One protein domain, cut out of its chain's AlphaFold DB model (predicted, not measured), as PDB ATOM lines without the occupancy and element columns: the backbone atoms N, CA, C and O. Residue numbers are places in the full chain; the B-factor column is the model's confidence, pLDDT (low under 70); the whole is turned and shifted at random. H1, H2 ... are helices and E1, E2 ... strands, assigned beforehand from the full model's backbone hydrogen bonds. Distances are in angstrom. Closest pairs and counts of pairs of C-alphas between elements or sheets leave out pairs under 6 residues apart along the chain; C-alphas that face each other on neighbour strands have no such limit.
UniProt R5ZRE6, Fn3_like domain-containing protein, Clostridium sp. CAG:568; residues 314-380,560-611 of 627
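This is residues 314 to 380 and 560 to 611 of the 627 residues of the protein "Fn3_like domain-containing protein" of Clostridium sp. CAG:568 (UniProt R5ZRE6). This loose rod has little regular structure: H2, H3 and E1 sit toward one end, H1 touches H4 nearer the middle, and residues 596 to 611 reach the other end. Of 119 printed residues, 31 are in named elements, mostly helix: H1, H2, H3, E1, H4. The radius of gyration of the C-alphas is 17.5 A, the spans 61 by 26 by 23 A.

H1, residues 321 to 324, touches H4, residues 585 to 595; C-alphas 324 and 589 are closest, 6.3 A. H2, residues 351 to 359, only just touches H3, residues 372 to 375, with 3 pairs of C-alphas within 8 A; C-alphas 358 and 373 are closest, 6.3 A. E1, residues 377 to 379, pairs with no named strand. In H2 and H4 every O i to N i+4 pair is within hydrogen-bond range.

C-alpha 321 is at (15.743, -34.130, -53.121); H4, 15.0 A long, ends at C-alpha 595 (9.116, -39.001, -41.574).

Between C-alphas 380 and 560 the cut leaves 39.4 A. Links H1 to H2 and H2 to H3 are long. pLDDT is under 70 at residues 331 to 338, 560 and 595 to 611.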
ATOM      1  N   ALA A 314      16.350 -25.434 -62.322       97.38
ATOM      2  CA  ALA A 314      15.219 -26.309 -62.611       97.38
ATOM      3  C   ALA A 314      13.944 -25.497 -62.861       97.38
ATOM      4  O   ALA A 314      13.820 -24.365 -62.394       97.38
ATOM      5  N   TYR A 315      12.990 -26.096 -63.573       96.94
ATOM      6  CA  TYR A 315      11.648 -25.527 -63.721       96.94
ATOM      7  C   TYR A 315      10.831 -25.583 -62.428       96.94
ATOM      8  O   TYR A 315       9.940 -24.760 -62.262       96.94
ATOM      9  N   ASP A 316      11.134 -26.550 -61.558       95.12
ATOM     10  CA  ASP A 316      10.547 -26.727 -60.230       95.12
ATOM     11  C   ASP A 316      11.657 -27.172 -59.262       95.12
ATOM     12  O   ASP A 316      12.222 -28.262 -59.403       95.12
ATOM     13  N   LEU A 317      11.994 -26.340 -58.275       93.19
ATOM     14  CA  LEU A 317      13.037 -26.614 -57.286       93.19
ATOM     15  C   LEU A 317      12.716 -27.830 -56.407       93.19
ATOM     16  O   LEU A 317      13.648 -28.428 -55.859       93.19
ATOM     17  N   TYR A 318      11.447 -28.222 -56.273       92.69
ATOM     18  CA  TYR A 318      11.027 -29.410 -55.524       92.69
ATOM     19  C   TYR A 318      11.254 -30.718 -56.288       92.69
ATOM     20  O   TYR A 318      11.094 -31.796 -55.718       92.69
ATOM     21  N   THR A 319      11.739 -30.660 -57.531       94.62
ATOM     22  CA  THR A 319      12.305 -31.837 -58.213       94.62
ATOM     23  C   THR A 319      13.695 -32.221 -57.683       94.62
ATOM     24  O   THR A 319      14.200 -33.297 -58.012       94.62
ATOM     25  N   ASN A 320      14.302 -31.391 -56.823       93.81
ATOM     26  CA  ASN A 320      15.554 -31.675 -56.125       93.81
ATOM     27  C   ASN A 320      15.297 -32.290 -54.729       93.81
ATOM     28  O   ASN A 320      14.723 -31.624 -53.859       93.81
ATOM     29  N   PRO A 321      15.811 -33.501 -54.442       93.06
ATOM     30  CA  PRO A 321      15.743 -34.130 -53.121       93.06
ATOM     31  C   PRO A 321      16.261 -33.243 -51.983       93.06
ATOM     32  O   PRO A 321      15.701 -33.247 -50.888       93.06
ATOM     33  N   SER A 322      17.303 -32.448 -52.244       91.69
ATOM     34  CA  SER A 322      17.895 -31.539 -51.254       91.69
ATOM     35  C   SER A 322      16.981 -30.365 -50.908       91.69
ATOM     36  O   SER A 322      17.116 -29.816 -49.821       91.69
ATOM     37  N   THR A 323      16.052 -29.995 -51.797       90.31
ATOM     38  CA  THR A 323      14.998 -29.008 -51.517       90.31
ATOM     39  C   THR A 323      13.882 -29.636 -50.685       90.31
ATOM     40  O   THR A 323      13.425 -29.029 -49.723       90.31
ATOM     41  N   ILE A 324      13.476 -30.874 -51.001       90.19
ATOM     42  CA  ILE A 324      12.456 -31.618 -50.236       90.19
ATOM     43  C   ILE A 324      12.918 -31.858 -48.783       90.19
ATOM     44  O   ILE A 324      12.129 -31.738 -47.846       90.19
ATOM     45  N   TYR A 325      14.202 -32.177 -48.593       87.94
ATOM     46  CA  TYR A 325      14.836 -32.436 -47.294       87.94
ATOM     47  C   TYR A 325      15.715 -31.256 -46.820       87.94
ATOM     48  O   TYR A 325      16.801 -31.460 -46.275       87.94
ATOM     49  N   ASN A 326      15.270 -30.008 -47.023       84.69
ATOM     50  CA  ASN A 326      16.039 -28.818 -46.626       84.69
ATOM     51  C   ASN A 326      15.787 -28.338 -45.182       84.69
ATOM     52  O   ASN A 326      16.582 -27.556 -44.666       84.69
ATOM     53  N   GLU A 327      14.708 -28.792 -44.536       77.62
ATOM     54  CA  GLU A 327      14.324 -28.329 -43.200       77.62
ATOM     55  C   GLU A 327      14.885 -29.248 -42.103       77.62
ATOM     56  O   GLU A 327      14.625 -30.459 -42.132       77.62
ATOM     57  N   PRO A 328      15.606 -28.705 -41.101       76.81
ATOM     58  CA  PRO A 328      16.048 -29.484 -39.955       76.81
ATOM     59  C   PRO A 328      14.858 -29.939 -39.101       76.81
ATOM     60  O   PRO A 328      13.866 -29.228 -38.927       76.81
ATOM     61  N   VAL A 329      14.976 -31.133 -38.525       74.50
ATOM     62  CA  VAL A 329      14.032 -31.643 -37.530       74.50
ATOM     63  C   VAL A 329      14.479 -31.150 -36.155       74.50
ATOM     64  O   VAL A 329      15.584 -31.450 -35.696       74.50
ATOM     65  N   TRP A 330      13.610 -30.382 -35.497       70.06
ATOM     66  CA  TRP A 330      13.845 -29.837 -34.160       70.06
ATOM     67  C   TRP A 330      13.179 -30.719 -33.095       70.06
ATOM     68  O   TRP A 330      11.981 -31.000 -33.176       70.06
ATOM     69  N   GLY A 331      13.937 -31.140 -32.079       61.31
ATOM     70  CA  GLY A 331      13.397 -31.872 -30.932       61.31
ATOM     71  C   GLY A 331      12.470 -31.005 -30.069       61.31
ATOM     72  O   GLY A 331      12.737 -29.829 -29.825       61.31
ATOM     73  N   ASN A 332      11.379 -31.590 -29.567       56.31
ATOM     74  CA  ASN A 332      10.408 -30.923 -28.691       56.31
ATOM     75  C   ASN A 332      10.746 -31.203 -27.215       56.31
ATOM     76  O   ASN A 332      10.101 -32.031 -26.570       56.31
ATOM     77  N   SER A 333      11.764 -30.552 -26.643       54.75
ATOM     78  CA  SER A 333      11.983 -30.638 -25.191       54.75
ATOM     79  C   SER A 333      12.556 -29.361 -24.575       54.75
ATOM     80  O   SER A 333      13.394 -28.674 -25.153       54.75
ATOM     81  N   GLU A 334      12.136 -29.075 -23.337       47.59
ATOM     82  CA  GLU A 334      12.624 -27.965 -22.498       47.59
ATOM     83  C   GLU A 334      14.123 -28.079 -22.134       47.59
ATOM     84  O   GLU A 334      14.659 -27.212 -21.442       47.59
ATOM     85  N   ARG A 335      14.806 -29.156 -22.558       46.84
ATOM     86  CA  ARG A 335      16.204 -29.470 -22.224       46.84
ATOM     87  C   ARG A 335      17.158 -29.500 -23.422       46.84
ATOM     88  O   ARG A 335      18.332 -29.777 -23.210       46.84
ATOM     89  N   GLY A 336      16.689 -29.162 -24.627       50.22
ATOM     90  CA  GLY A 336      17.547 -28.977 -25.801       50.22
ATOM     91  C   GLY A 336      18.154 -30.275 -26.337       50.22
ATOM     92  O   GLY A 336      19.373 -30.431 -26.331       50.22
ATOM     93  N   GLU A 337      17.316 -31.205 -26.800       60.88
ATOM     94  CA  GLU A 337      17.795 -32.326 -27.624       60.88
ATOM     95  C   GLU A 337      18.210 -31.848 -29.025       60.88
ATOM     96  O   GLU A 337      17.709 -30.836 -29.527       60.88
ATOM     97  N   ALA A 338      19.174 -32.556 -29.624       56.94
ATOM     98  CA  ALA A 338      19.880 -32.109 -30.818       56.94
ATOM     99  C   ALA A 338      18.974 -32.033 -32.056       56.94
ATOM    100  O   ALA A 338      18.002 -32.768 -32.214       56.94
ATOM    101  N   SER A 339      19.310 -31.092 -32.930       71.56
ATOM    102  CA  SER A 339      18.649 -30.875 -34.216       71.56
ATOM    103  C   SER A 339      19.443 -31.593 -35.297       71.56
ATOM    104  O   SER A 339      20.672 -31.547 -35.272       71.56
ATOM    105  N   TYR A 340      18.761 -32.242 -36.236       77.00
ATOM    106  CA  TYR A 340      19.409 -32.971 -37.327       77.00
ATOM    107  C   TYR A 340      18.746 -32.660 -38.667       77.00
ATOM    108  O   TYR A 340      17.633 -32.136 -38.734       77.00
ATOM    109  N   MET A 341      19.458 -32.972 -39.745       81.75
ATOM    110  CA  MET A 341      18.966 -32.859 -41.111       81.75
ATOM    111  C   MET A 341      19.442 -34.077 -41.890       81.75
ATOM    112  O   MET A 341      20.646 -34.278 -42.046       81.75
ATOM    113  N   ASP A 342      18.500 -34.858 -42.409       84.69
ATOM    114  CA  ASP A 342      18.829 -36.004 -43.245       84.69
ATOM    115  C   ASP A 342      19.270 -35.541 -44.631       84.69
ATOM    116  O   ASP A 342      18.498 -34.982 -45.412       84.69
ATOM    117  N   LYS A 343      20.528 -35.814 -44.973       88.81
ATOM    118  CA  LYS A 343      21.071 -35.568 -46.313       88.81
ATOM    119  C   LYS A 343      20.740 -36.725 -47.252       88.81
ATOM    120  O   LYS A 343      21.636 -37.345 -47.813       88.81
ATOM    121  N   VAL A 344      19.446 -36.997 -47.437       89.94
ATOM    122  CA  VAL A 344      18.910 -38.152 -48.194       89.94
ATOM    123  C   VAL A 344      19.495 -38.284 -49.604       89.94
ATOM    124  O   VAL A 344      19.661 -39.394 -50.107       89.94
ATOM    125  N   ALA A 345      19.853 -37.156 -50.219       92.44
ATOM    126  CA  ALA A 345      20.490 -37.096 -51.528       92.44
ATOM    127  C   ALA A 345      21.867 -37.782 -51.598       92.44
ATOM    128  O   ALA A 345      22.306 -38.148 -52.686       92.44
ATOM    129  N   GLY A 346      22.559 -37.957 -50.467       92.06
ATOM    130  CA  GLY A 346      23.925 -38.469 -50.446       92.06
ATOM    131  C   GLY A 346      24.831 -37.634 -51.354       92.06
ATOM    132  O   GLY A 346      24.919 -36.416 -51.208       92.06
ATOM    133  N   ILE A 347      25.475 -38.286 -52.326       94.75
ATOM    134  CA  ILE A 347      26.343 -37.624 -53.315       94.75
ATOM    135  C   ILE A 347      25.577 -36.953 -54.468       94.75
ATOM    136  O   ILE A 347      26.166 -36.201 -55.247       94.75
ATOM    137  N   TYR A 348      24.279 -37.231 -54.616       96.50
ATOM    138  CA  TYR A 348      23.445 -36.762 -55.720       96.50
ATOM    139  C   TYR A 348      22.956 -35.336 -55.443       96.50
ATOM    140  O   TYR A 348      21.787 -35.102 -55.162       96.50
ATOM    141  N   ILE A 349      23.871 -34.369 -55.487       95.69
ATOM    142  CA  ILE A 349      23.585 -32.953 -55.225       95.69
ATOM    143  C   ILE A 349      23.738 -32.149 -56.520       95.69
ATOM    144  O   ILE A 349      24.695 -32.340 -57.274       95.69
ATOM    145  N   GLY A 350      22.799 -31.234 -56.780       95.94
ATOM    146  CA  GLY A 350      22.826 -30.370 -57.964       95.94
ATOM    147  C   GLY A 350      22.769 -31.185 -59.257       95.94
ATOM    148  O   GLY A 350      21.963 -32.107 -59.372       95.94
ATOM    149  N   TYR A 351      23.641 -30.886 -60.219       98.38
ATOM    150  CA  TYR A 351      23.674 -31.605 -61.499       98.38
ATOM    151  C   TYR A 351      23.895 -33.112 -61.336       98.38
ATOM    152  O   TYR A 351      23.319 -33.895 -62.082       98.38
ATOM    153  N   LYS A 352      24.637 -33.555 -60.309       98.25
ATOM    154  CA  LYS A 352      24.838 -34.989 -60.054       98.25
ATOM    155  C   LYS A 352      23.518 -35.721 -59.830       98.25
ATOM    156  O   LYS A 352      23.414 -36.882 -60.214       98.25
ATOM    157  N   TRP A 353      22.520 -35.062 -59.235       97.50
ATOM    158  CA  TRP A 353      21.160 -35.594 -59.140       97.50
ATOM    159  C   TRP A 353      20.490 -35.642 -60.506       97.50
ATOM    160  O   TRP A 353      20.132 -36.726 -60.952       97.50
ATOM    161  N   TYR A 354      20.354 -34.496 -61.175       98.25
ATOM    162  CA  TYR A 354      19.574 -34.400 -62.408       98.25
ATOM    163  C   TYR A 354      20.130 -35.280 -63.533       98.25
ATOM    164  O   TYR A 354      19.355 -36.001 -64.159       98.25
ATOM    165  N   GLU A 355      21.450 -35.300 -63.732       98.50
ATOM    166  CA  GLU A 355      22.094 -36.136 -64.754       98.50
ATOM    167  C   GLU A 355      22.002 -37.630 -64.424       98.50
ATOM    168  O   GLU A 355      21.812 -38.467 -65.304       98.50
ATOM    169  N   THR A 356      22.133 -37.999 -63.144       98.19
ATOM    170  CA  THR A 356      22.021 -39.411 -62.747       98.19
ATOM    171  C   THR A 356      20.577 -39.886 -62.832       98.19
ATOM    172  O   THR A 356      20.337 -40.982 -63.328       98.19
ATOM    173  N   ALA A 357      19.617 -39.065 -62.405       97.25
ATOM    174  CA  ALA A 357      18.191 -39.328 -62.555       97.25
ATOM    175  C   ALA A 357      17.826 -39.562 -64.028       97.25
ATOM    176  O   ALA A 357      17.126 -40.529 -64.334       97.25
ATOM    177  N   ASP A 358      18.358 -38.741 -64.938       97.81
ATOM    178  CA  ASP A 358      18.167 -38.915 -66.379       97.81
ATOM    179  C   ASP A 358      18.759 -40.233 -66.881       97.81
ATOM    180  O   ASP A 358      18.069 -41.042 -67.500       97.81
ATOM    181  N   ALA A 359      20.015 -40.513 -66.517       96.38
ATOM    182  CA  ALA A 359      20.696 -41.750 -66.885       96.38
ATOM    183  C   ALA A 359      19.993 -43.011 -66.348       96.38
ATOM    184  O   ALA A 359      20.153 -44.093 -66.916       96.38
ATOM    185  N   MET A 360      19.228 -42.890 -65.258       94.94
ATOM    186  CA  MET A 360      18.400 -43.956 -64.684       94.94
ATOM    187  C   MET A 360      16.972 -43.997 -65.256       94.94
ATOM    188  O   MET A 360      16.181 -44.845 -64.851       94.94
ATOM    189  N   GLY A 361      16.635 -43.130 -66.216       95.12
ATOM    190  CA  GLY A 361      15.324 -43.090 -66.871       95.12
ATOM    191  C   GLY A 361      14.215 -42.479 -66.010       95.12
ATOM    192  O   GLY A 361      13.029 -42.690 -66.286       95.12
ATOM    193  N   LEU A 362      14.577 -41.731 -64.962       95.50
ATOM    194  CA  LEU A 362      13.614 -41.137 -64.040       95.50
ATOM    195  C   LEU A 362      12.810 -40.031 -64.726       95.50
ATOM    196  O   LEU A 362      11.590 -39.984 -64.563       95.50
ATOM    197  N   TRP A 363      13.456 -39.201 -65.546       96.38
ATOM    198  CA  TRP A 363      12.789 -38.182 -66.357       96.38
ATOM    199  C   TRP A 363      12.141 -38.820 -67.588       96.38
ATOM    200  O   TRP A 363      12.602 -38.698 -68.719       96.38
ATOM    201  N   SER A 364      11.060 -39.554 -67.356       95.62
ATOM    202  CA  SER A 364      10.291 -40.228 -68.393       95.62
ATOM    203  C   SER A 364       8.806 -39.918 -68.263       95.62
ATOM    204  O   SER A 364       8.304 -39.563 -67.193       95.62
ATOM    205  N   ALA A 365       8.075 -40.102 -69.364       95.12
ATOM    206  CA  ALA A 365       6.624 -39.940 -69.379       95.12
ATOM    207  C   ALA A 365       5.920 -40.879 -68.379       95.12
ATOM    208  O   ALA A 365       4.895 -40.507 -67.815       95.12
ATOM    209  N   GLU A 366       6.486 -42.063 -68.113       93.44
ATOM    210  CA  GLU A 366       5.957 -43.023 -67.130       93.44
ATOM    211  C   GLU A 366       5.969 -42.460 -65.702       93.44
ATOM    212  O   GLU A 366       5.058 -42.739 -64.925       93.44
ATOM    213  N   ASN A 367       6.940 -41.596 -65.393       92.75
ATOM    214  CA  ASN A 367       7.077 -40.911 -64.108       92.75
ATOM    215  C   ASN A 367       6.467 -39.495 -64.102       92.75
ATOM    216  O   ASN A 367       6.677 -38.742 -63.154       92.75
ATOM    217  N   GLY A 368       5.715 -39.116 -65.144       92.94
ATOM    218  CA  GLY A 368       5.050 -37.811 -65.244       92.94
ATOM    219  C   GLY A 368       5.868 -36.697 -65.911       92.94
ATOM    220  O   GLY A 368       5.407 -35.559 -65.953       92.94
ATOM    221  N   TYR A 369       7.038 -37.005 -66.479       94.62
ATOM    222  CA  TYR A 369       7.918 -36.036 -67.143       94.62
ATOM    223  C   TYR A 369       7.879 -36.212 -68.667       94.62
ATOM    224  O   TYR A 369       8.783 -36.783 -69.274       94.62
ATOM    225  N   GLU A 370       6.813 -35.731 -69.314       95.31
ATOM    226  CA  GLU A 370       6.567 -35.946 -70.756       95.31
ATOM    227  C   GLU A 370       7.686 -35.426 -71.671       95.31
ATOM    228  O   GLU A 370       7.922 -35.982 -72.744       95.31
ATOM    229  N   LYS A 371       8.375 -34.361 -71.251       95.75
ATOM    230  CA  LYS A 371       9.479 -33.739 -71.995       95.75
ATOM    231  C   LYS A 371      10.862 -34.278 -71.602       95.75
ATOM    232  O   LYS A 371      11.861 -33.760 -72.086       95.75
ATOM    233  N   GLY A 372      10.927 -35.295 -70.742       97.19
ATOM    234  CA  GLY A 372      12.180 -35.819 -70.202       97.19
ATOM    235  C   GLY A 372      12.979 -34.768 -69.431       97.19
ATOM    236  O   GLY A 372      12.386 -33.882 -68.812       97.19
ATOM    237  N   TYR A 373      14.310 -34.860 -69.483       97.62
ATOM    238  CA  TYR A 373      15.239 -33.925 -68.838       97.62
ATOM    239  C   TYR A 373      14.924 -32.450 -69.138       97.62
ATOM    240  O   TYR A 373      14.818 -31.643 -68.215       97.62
ATOM    241  N   GLU A 374      14.650 -32.122 -70.404       96.25
ATOM    242  CA  GLU A 374      14.311 -30.767 -70.883       96.25
ATOM    243  C   GLU A 374      12.998 -30.214 -70.294       96.25
ATOM    244  O   GLU A 374      12.675 -29.037 -70.436       96.25
ATOM    245  N   GLY A 375      12.182 -31.068 -69.666       95.62
ATOM    246  CA  GLY A 375      10.992 -30.663 -68.918       95.62
ATOM    247  C   GLY A 375      11.239 -30.363 -67.442       95.62
ATOM    248  O   GLY A 375      10.322 -29.891 -66.775       95.62
ATOM    249  N   VAL A 376      12.429 -30.676 -66.930       97.56
ATOM    250  CA  VAL A 376      12.774 -30.629 -65.501       97.56
ATOM    251  C   VAL A 376      13.901 -29.638 -65.254       97.56
ATOM    252  O   VAL A 376      13.795 -28.790 -64.366       97.56
ATOM    253  N   VAL A 377      14.951 -29.695 -66.071       98.31
ATOM    254  CA  VAL A 377      16.078 -28.769 -66.021       98.31
ATOM    255  C   VAL A 377      15.889 -27.691 -67.076       98.31
ATOM    256  O   VAL A 377      15.692 -27.981 -68.250       98.31
ATOM    257  N   GLN A 378      15.954 -26.437 -66.639       97.69
ATOM    258  CA  GLN A 378      15.908 -25.274 -67.511       97.69
ATOM    259  C   GLN A 378      17.308 -24.923 -68.025       97.69
ATOM    260  O   GLN A 378      17.529 -24.817 -69.226       97.69
ATOM    261  N   TYR A 379      18.268 -24.769 -67.108       98.44
ATOM    262  CA  TYR A 379      19.663 -24.503 -67.452       98.44
ATOM    263  C   TYR A 379      20.574 -25.474 -66.690       98.44
ATOM    264  O   TYR A 379      20.655 -25.394 -65.458       98.44
ATOM    265  N   PRO A 380      21.261 -26.395 -67.387       98.62
ATOM    266  CA  PRO A 380      22.192 -27.325 -66.754       98.62
ATOM    267  C   PRO A 380      23.357 -26.610 -66.059       98.62
ATOM    268  O   PRO A 380      23.729 -25.487 -66.411       98.62
ATOM    269  N   ILE A 560      31.753 -38.069 -31.097       67.06
ATOM    270  CA  ILE A 560      31.087 -39.017 -30.178       67.06
ATOM    271  C   ILE A 560      29.895 -39.743 -30.849       67.06
ATOM    272  O   ILE A 560      29.469 -40.790 -30.365       67.06
ATOM    273  N   VAL A 561      29.375 -39.205 -31.960       70.94
ATOM    274  CA  VAL A 561      28.285 -39.768 -32.762       70.94
ATOM    275  C   VAL A 561      28.710 -39.826 -34.243       70.94
ATOM    276  O   VAL A 561      29.083 -38.786 -34.791       70.94
ATOM    277  N   PRO A 562      28.651 -41.001 -34.899       79.50
ATOM    278  CA  PRO A 562      28.813 -41.141 -36.349       79.50
ATOM    279  C   PRO A 562      27.878 -40.220 -37.146       79.50
ATOM    280  O   PRO A 562      26.734 -40.006 -36.752       79.50
ATOM    281  N   ILE A 563      28.325 -39.701 -38.296       82.19
ATOM    282  CA  ILE A 563      27.517 -38.766 -39.111       82.19
ATOM    283  C   ILE A 563      26.250 -39.412 -39.693       82.19
ATOM    284  O   ILE A 563      25.288 -38.724 -40.025       82.19
ATOM    285  N   ASP A 564      26.252 -40.736 -39.818       79.62
ATOM    286  CA  ASP A 564      25.121 -41.545 -40.258       79.62
ATOM    287  C   ASP A 564      24.256 -42.037 -39.091       79.62
ATOM    288  O   ASP A 564      23.420 -42.912 -39.291       79.62
ATOM    289  N   ASP A 565      24.496 -41.533 -37.877       75.19
ATOM    290  CA  ASP A 565      23.795 -41.880 -36.638       75.19
ATOM    291  C   ASP A 565      23.749 -43.396 -36.354       75.19
ATOM    292  O   ASP A 565      22.927 -43.882 -35.576       75.19
ATOM    293  N   THR A 566      24.618 -44.189 -36.992       77.56
ATOM    294  CA  THR A 566      24.621 -45.640 -36.815       77.56
ATOM    295  C   THR A 566      25.461 -45.996 -35.598       77.56
ATOM    296  O   THR A 566      26.685 -45.894 -35.598       77.56
ATOM    297  N   THR A 567      24.789 -46.437 -34.539       73.62
ATOM    298  CA  THR A 567      25.393 -46.846 -33.268       73.62
ATOM    299  C   THR A 567      25.052 -48.304 -32.955       73.62
ATOM    300  O   THR A 567      24.305 -48.954 -33.685       73.62
ATOM    301  N   ALA A 568      25.578 -48.842 -31.850       71.75
ATOM    302  CA  ALA A 568      25.284 -50.215 -31.431       71.75
ATOM    303  C   ALA A 568      23.779 -50.487 -31.219       71.75
ATOM    304  O   ALA A 568      23.333 -51.616 -31.421       71.75
ATOM    305  N   ASP A 569      23.009 -49.461 -30.842       73.88
ATOM    306  CA  ASP A 569      21.598 -49.590 -30.458       73.88
ATOM    307  C   ASP A 569      20.639 -48.847 -31.405       73.88
ATOM    308  O   ASP A 569      19.420 -48.909 -31.225       73.88
ATOM    309  N   PHE A 570      21.165 -48.138 -32.408       72.19
ATOM    310  CA  PHE A 570      20.366 -47.330 -33.321       72.19
ATOM    311  C   PHE A 570      20.900 -47.399 -34.747       72.19
ATOM    312  O   PHE A 570      22.089 -47.228 -35.001       72.19
ATOM    313  N   THR A 571      19.996 -47.625 -35.691       76.75
ATOM    314  CA  THR A 571      20.257 -47.484 -37.119       76.75
ATOM    315  C   THR A 571      19.120 -46.651 -37.689       76.75
ATOM    316  O   THR A 571      17.956 -47.010 -37.474       76.75
ATOM    317  N   PRO A 572      19.413 -45.536 -38.369       73.31
ATOM    318  CA  PRO A 572      18.370 -44.678 -38.896       73.31
ATOM    319  C   PRO A 572      17.585 -45.367 -40.021       73.31
ATOM    320  O   PRO A 572      18.170 -45.916 -40.954       73.31
ATOM    321  N   ASP A 573      16.255 -45.287 -39.972       78.69
ATOM    322  CA  ASP A 573      15.375 -45.669 -41.085       78.69
ATOM    323  C   ASP A 573      15.250 -44.488 -42.062       78.69
ATOM    324  O   ASP A 573      14.240 -43.786 -42.100       78.69
ATOM    325  N   THR A 574      16.346 -44.184 -42.763       79.25
ATOM    326  CA  THR A 574      16.432 -43.060 -43.709       79.25
ATOM    327  C   THR A 574      16.379 -43.590 -45.150       79.25
ATOM    328  O   THR A 574      17.141 -44.501 -45.487       79.25
ATOM    329  N   PRO A 575      15.524 -43.036 -46.034       83.00
ATOM    330  CA  PRO A 575      15.349 -43.520 -47.406       83.00
ATOM    331  C   PRO A 575      16.456 -43.000 -48.337       83.00
ATOM    332  O   PRO A 575      16.178 -42.264 -49.281       83.00
ATOM    333  N   TRP A 576      17.716 -43.339 -48.052       87.75
ATOM    334  CA  TRP A 576      18.877 -42.896 -48.829       87.75
ATOM    335  C   TRP A 576      18.694 -43.156 -50.326       87.75
ATOM    336  O   TRP A 576      18.319 -44.257 -50.735       87.75
ATOM    337  N   LEU A 577      19.002 -42.154 -51.152       91.06
ATOM    338  CA  LEU A 577      18.994 -42.338 -52.596       91.06
ATOM    339  C   LEU A 577      20.135 -43.265 -53.019       91.06
ATOM    340  O   LEU A 577      21.304 -43.003 -52.737       91.06
ATOM    341  N   THR A 578      19.777 -44.336 -53.727       91.75
ATOM    342  CA  THR A 578      20.723 -45.296 -54.304       91.75
ATOM    343  C   THR A 578      20.359 -45.553 -55.754       91.75
ATOM    344  O   THR A 578      19.177 -45.659 -56.080       91.75
ATOM    345  N   ARG A 579      21.342 -45.682 -56.643       91.94
ATOM    346  CA  ARG A 579      21.086 -45.984 -58.063       91.94
ATOM    347  C   ARG A 579      20.469 -47.364 -58.294       91.94
ATOM    348  O   ARG A 579      19.897 -47.586 -59.354       91.94
ATOM    349  N   GLU A 580      20.545 -48.274 -57.322       88.69
ATOM    350  CA  GLU A 580      19.792 -49.533 -57.354       88.69
ATOM    351  C   GLU A 580      18.274 -49.300 -57.223       88.69
ATOM    352  O   GLU A 580      17.490 -49.988 -57.874       88.69
ATOM    353  N   HIS A 581      17.859 -48.302 -56.431       83.81
ATOM    354  CA  HIS A 581      16.459 -47.954 -56.165       83.81
ATOM    355  C   HIS A 581      16.270 -46.425 -56.130       83.81
ATOM    356  O   HIS A 581      16.104 -45.816 -55.069       83.81
ATOM    357  N   PHE A 582      16.319 -45.788 -57.301       85.88
ATOM    358  CA  PHE A 582      16.279 -44.327 -57.412       85.88
ATOM    359  C   PHE A 582      14.837 -43.807 -57.277       85.88
ATOM    360  O   PHE A 582      14.020 -43.992 -58.176       85.88
ATOM    361  N   SER A 583      14.512 -43.183 -56.139       89.38
ATOM    362  CA  SER A 583      13.157 -42.682 -55.845       89.38
ATOM    363  C   SER A 583      12.816 -41.430 -56.656       89.38
ATOM    364  O   SER A 583      13.636 -40.520 -56.780       89.38
ATOM    365  N   THR A 584      11.579 -41.332 -57.135       91.38
ATOM    366  CA  THR A 584      11.040 -40.109 -57.751       91.38
ATOM    367  C   THR A 584      10.886 -38.977 -56.724       91.38
ATOM    368  O   THR A 584      10.657 -39.242 -55.537       91.38
ATOM    369  N   PRO A 585      10.915 -37.696 -57.148       91.50
ATOM    370  CA  PRO A 585      10.617 -36.571 -56.258       91.50
ATOM    371  C   PRO A 585       9.266 -36.691 -55.533       91.50
ATOM    372  O   PRO A 585       9.159 -36.356 -54.352       91.50
ATOM    373  N   SER A 586       8.237 -37.232 -56.197       89.25
ATOM    374  CA  SER A 586       6.933 -37.491 -55.577       89.25
ATOM    375  C   SER A 586       7.002 -38.528 -54.458       89.25
ATOM    376  O   SER A 586       6.405 -38.325 -53.402       89.25
ATOM    377  N   GLU A 587       7.747 -39.619 -54.650       90.75
ATOM    378  CA  GLU A 587       7.927 -40.638 -53.612       90.75
ATOM    379  C   GLU A 587       8.683 -40.059 -52.417       90.75
ATOM    380  O   GLU A 587       8.219 -40.191 -51.287       90.75
ATOM    381  N   LEU A 588       9.784 -39.337 -52.660       88.69
ATOM    382  CA  LEU A 588      10.554 -38.648 -51.618       88.69
ATOM    383  C   LEU A 588       9.702 -37.646 -50.829       88.69
ATOM    384  O   LEU A 588       9.787 -37.586 -49.603       88.69
ATOM    385  N   THR A 589       8.836 -36.898 -51.511       86.94
ATOM    386  CA  THR A 589       7.897 -35.968 -50.869       86.94
ATOM    387  C   THR A 589       6.925 -36.702 -49.944       86.94
ATOM    388  O   THR A 589       6.671 -36.261 -48.821       86.94
ATOM    389  N   GLU A 590       6.393 -37.847 -50.378       86.75
ATOM    390  CA  GLU A 590       5.513 -38.676 -49.551       86.75
ATOM    391  C   GLU A 590       6.251 -39.339 -48.380       86.75
ATOM    392  O   GLU A 590       5.675 -39.471 -47.294       86.75
ATOM    393  N   TYR A 591       7.524 -39.715 -48.551       83.81
ATOM    394  CA  TYR A 591       8.370 -40.179 -47.450       83.81
ATOM    395  C   TYR A 591       8.584 -39.075 -46.417       83.81
ATOM    396  O   TYR A 591       8.310 -39.294 -45.236       83.81
ATOM    397  N   ARG A 592       8.965 -37.865 -46.846       81.81
ATOM    398  CA  ARG A 592       9.217 -36.741 -45.934       81.81
ATOM    399  C   ARG A 592       7.993 -36.382 -45.092       81.81
ATOM    400  O   ARG A 592       8.124 -36.133 -43.895       81.81
ATOM    401  N   LYS A 593       6.792 -36.409 -45.681       80.50
ATOM    402  CA  LYS A 593       5.530 -36.167 -44.953       80.50
ATOM    403  C   LYS A 593       5.297 -37.169 -43.817       80.50
ATOM    404  O   LYS A 593       4.739 -36.793 -42.789       80.50
ATOM    405  N   LYS A 594       5.690 -38.433 -44.001       73.81
ATOM    406  CA  LYS A 594       5.573 -39.487 -42.974       73.81
ATOM    407  C   LYS A 594       6.682 -39.381 -41.926       73.81
ATOM    408  O   LYS A 594       6.420 -39.583 -40.744       73.81
ATOM    409  N   ASP A 595       7.889 -39.050 -42.372       66.31
ATOM    410  CA  ASP A 595       9.116 -39.001 -41.574       66.31
ATOM    411  C   ASP A 595       9.209 -37.777 -40.644       66.31
ATOM    412  O   ASP A 595       9.859 -37.836 -39.607       66.31
ATOM    413  N   ALA A 596       8.455 -36.702 -40.903       57.91
ATOM    414  CA  ALA A 596       8.349 -35.537 -40.007       57.91
ATOM    415  C   ALA A 596       7.879 -35.859 -38.562       57.91
ATOM    416  O   ALA A 596       7.849 -34.978 -37.705       57.91
ATOM    417  N   LEU A 597       7.495 -37.111 -38.287       50.75
ATOM    418  CA  LEU A 597       7.109 -37.633 -36.973       50.75
ATOM    419  C   LEU A 597       8.221 -38.438 -36.273       50.75
ATOM    420  O   LEU A 597       7.985 -38.975 -35.189       50.75
ATOM    421  N   ARG A 598       9.414 -38.558 -36.869       54.88
ATOM    422  CA  ARG A 598      10.531 -39.319 -36.307       54.88
ATOM    423  C   ARG A 598      11.174 -38.563 -35.145       54.88
ATOM    424  O   ARG A 598      11.825 -37.536 -35.327       54.88
ATOM    425  N   THR A 599      11.034 -39.105 -33.936       50.50
ATOM    426  CA  THR A 599      11.818 -38.676 -32.772       50.50
ATOM    427  C   THR A 599      13.164 -39.401 -32.811       50.50
ATOM    428  O   THR A 599      13.174 -40.624 -32.641       50.50
ATOM    429  N   PRO A 600      14.295 -38.718 -33.047       49.91
ATOM    430  CA  PRO A 600      15.593 -39.362 -32.911       49.91
ATOM    431  C   PRO A 600      15.767 -39.746 -31.439       49.91
ATOM    432  O   PRO A 600      15.563 -38.929 -30.541       49.91
ATOM    433  N   PHE A 601      16.115 -41.002 -31.171       43.69
ATOM    434  CA  PHE A 601      16.505 -41.424 -29.830       43.69
ATOM    435  C   PHE A 601      17.974 -41.035 -29.642       43.69
ATOM    436  O   PHE A 601      18.857 -41.885 -29.618       43.69
ATOM    437  N   LEU A 602      18.255 -39.732 -29.580       46.81
ATOM    438  CA  LEU A 602      19.593 -39.273 -29.233       46.81
ATOM    439  C   LEU A 602      19.861 -39.737 -27.805       46.81
ATOM    440  O   LEU A 602      19.107 -39.404 -26.887       46.81
ATOM    441  N   MET A 603      20.898 -40.561 -27.639       42.31
ATOM    442  CA  MET A 603      21.358 -41.022 -26.333       42.31
ATOM    443  C   MET A 603      21.358 -39.856 -25.347       42.31
ATOM    444  O   MET A 603      21.829 -38.764 -25.658       42.31
ATOM    445  N   ASP A 604      20.858 -40.111 -24.138       44.16
ATOM    446  CA  ASP A 604      20.986 -39.200 -23.010       44.16
ATOM    447  C   ASP A 604      22.475 -38.853 -22.812       44.16
ATOM    448  O   ASP A 604      23.250 -39.597 -22.201       44.16
ATOM    449  N   MET A 605      22.883 -37.707 -23.367       43.41
ATOM    450  CA  MET A 605      24.255 -37.189 -23.357       43.41
ATOM    451  C   MET A 605      24.779 -36.963 -21.928       43.41
ATOM    452  O   MET A 605      25.974 -36.729 -21.731       43.41
ATOM    453  N   THR A 606      23.929 -37.079 -20.898       44.16
ATOM    454  CA  THR A 606      24.348 -36.989 -19.494       44.16
ATOM    455  C   THR A 606      25.275 -38.125 -19.051       44.16
ATOM    456  O   THR A 606      25.991 -37.960 -18.058       44.16
ATOM    457  N   ASN A 607      25.329 -39.245 -19.784       41.19
ATOM    458  CA  ASN A 607      26.250 -40.350 -19.497       41.19
ATOM    459  C   ASN A 607      27.593 -40.273 -20.247       41.19
ATOM    460  O   ASN A 607      28.525 -40.972 -19.848       41.19
ATOM    461  N   TYR A 608      27.715 -39.418 -21.272       44.69
ATOM    462  CA  TYR A 608      28.929 -39.278 -22.095       44.69
ATOM    463  C   TYR A 608      29.745 -38.013 -21.808       44.69
ATOM    464  O   TYR A 608      30.887 -37.905 -22.251       44.69
ATOM    465  N   LEU A 609      29.226 -37.085 -20.997       39.72
ATOM    466  CA  LEU A 609      30.073 -36.080 -20.359       39.72
ATOM    467  C   LEU A 609      30.976 -36.787 -19.335       39.72
ATOM    468  O   LEU A 609      30.451 -37.430 -18.418       39.72
ATOM    469  N   PRO A 610      32.316 -36.675 -19.429       37.97
ATOM    470  CA  PRO A 610      33.199 -37.194 -18.396       37.97
ATOM    471  C   PRO A 610      32.775 -36.601 -17.052       37.97
ATOM    472  O   PRO A 610      32.857 -35.390 -16.842       37.97
ATOM    473  N   LYS A 611      32.317 -37.451 -16.122       43.59
ATOM    474  CA  LYS A 611      32.005 -37.027 -14.745       43.59
ATOM    475  C   LYS A 611      33.242 -36.505 -14.002       43.59
ATOM    476  O   LYS A 611      33.085 -35.839 -12.985       43.59
TER     477      LYS A 611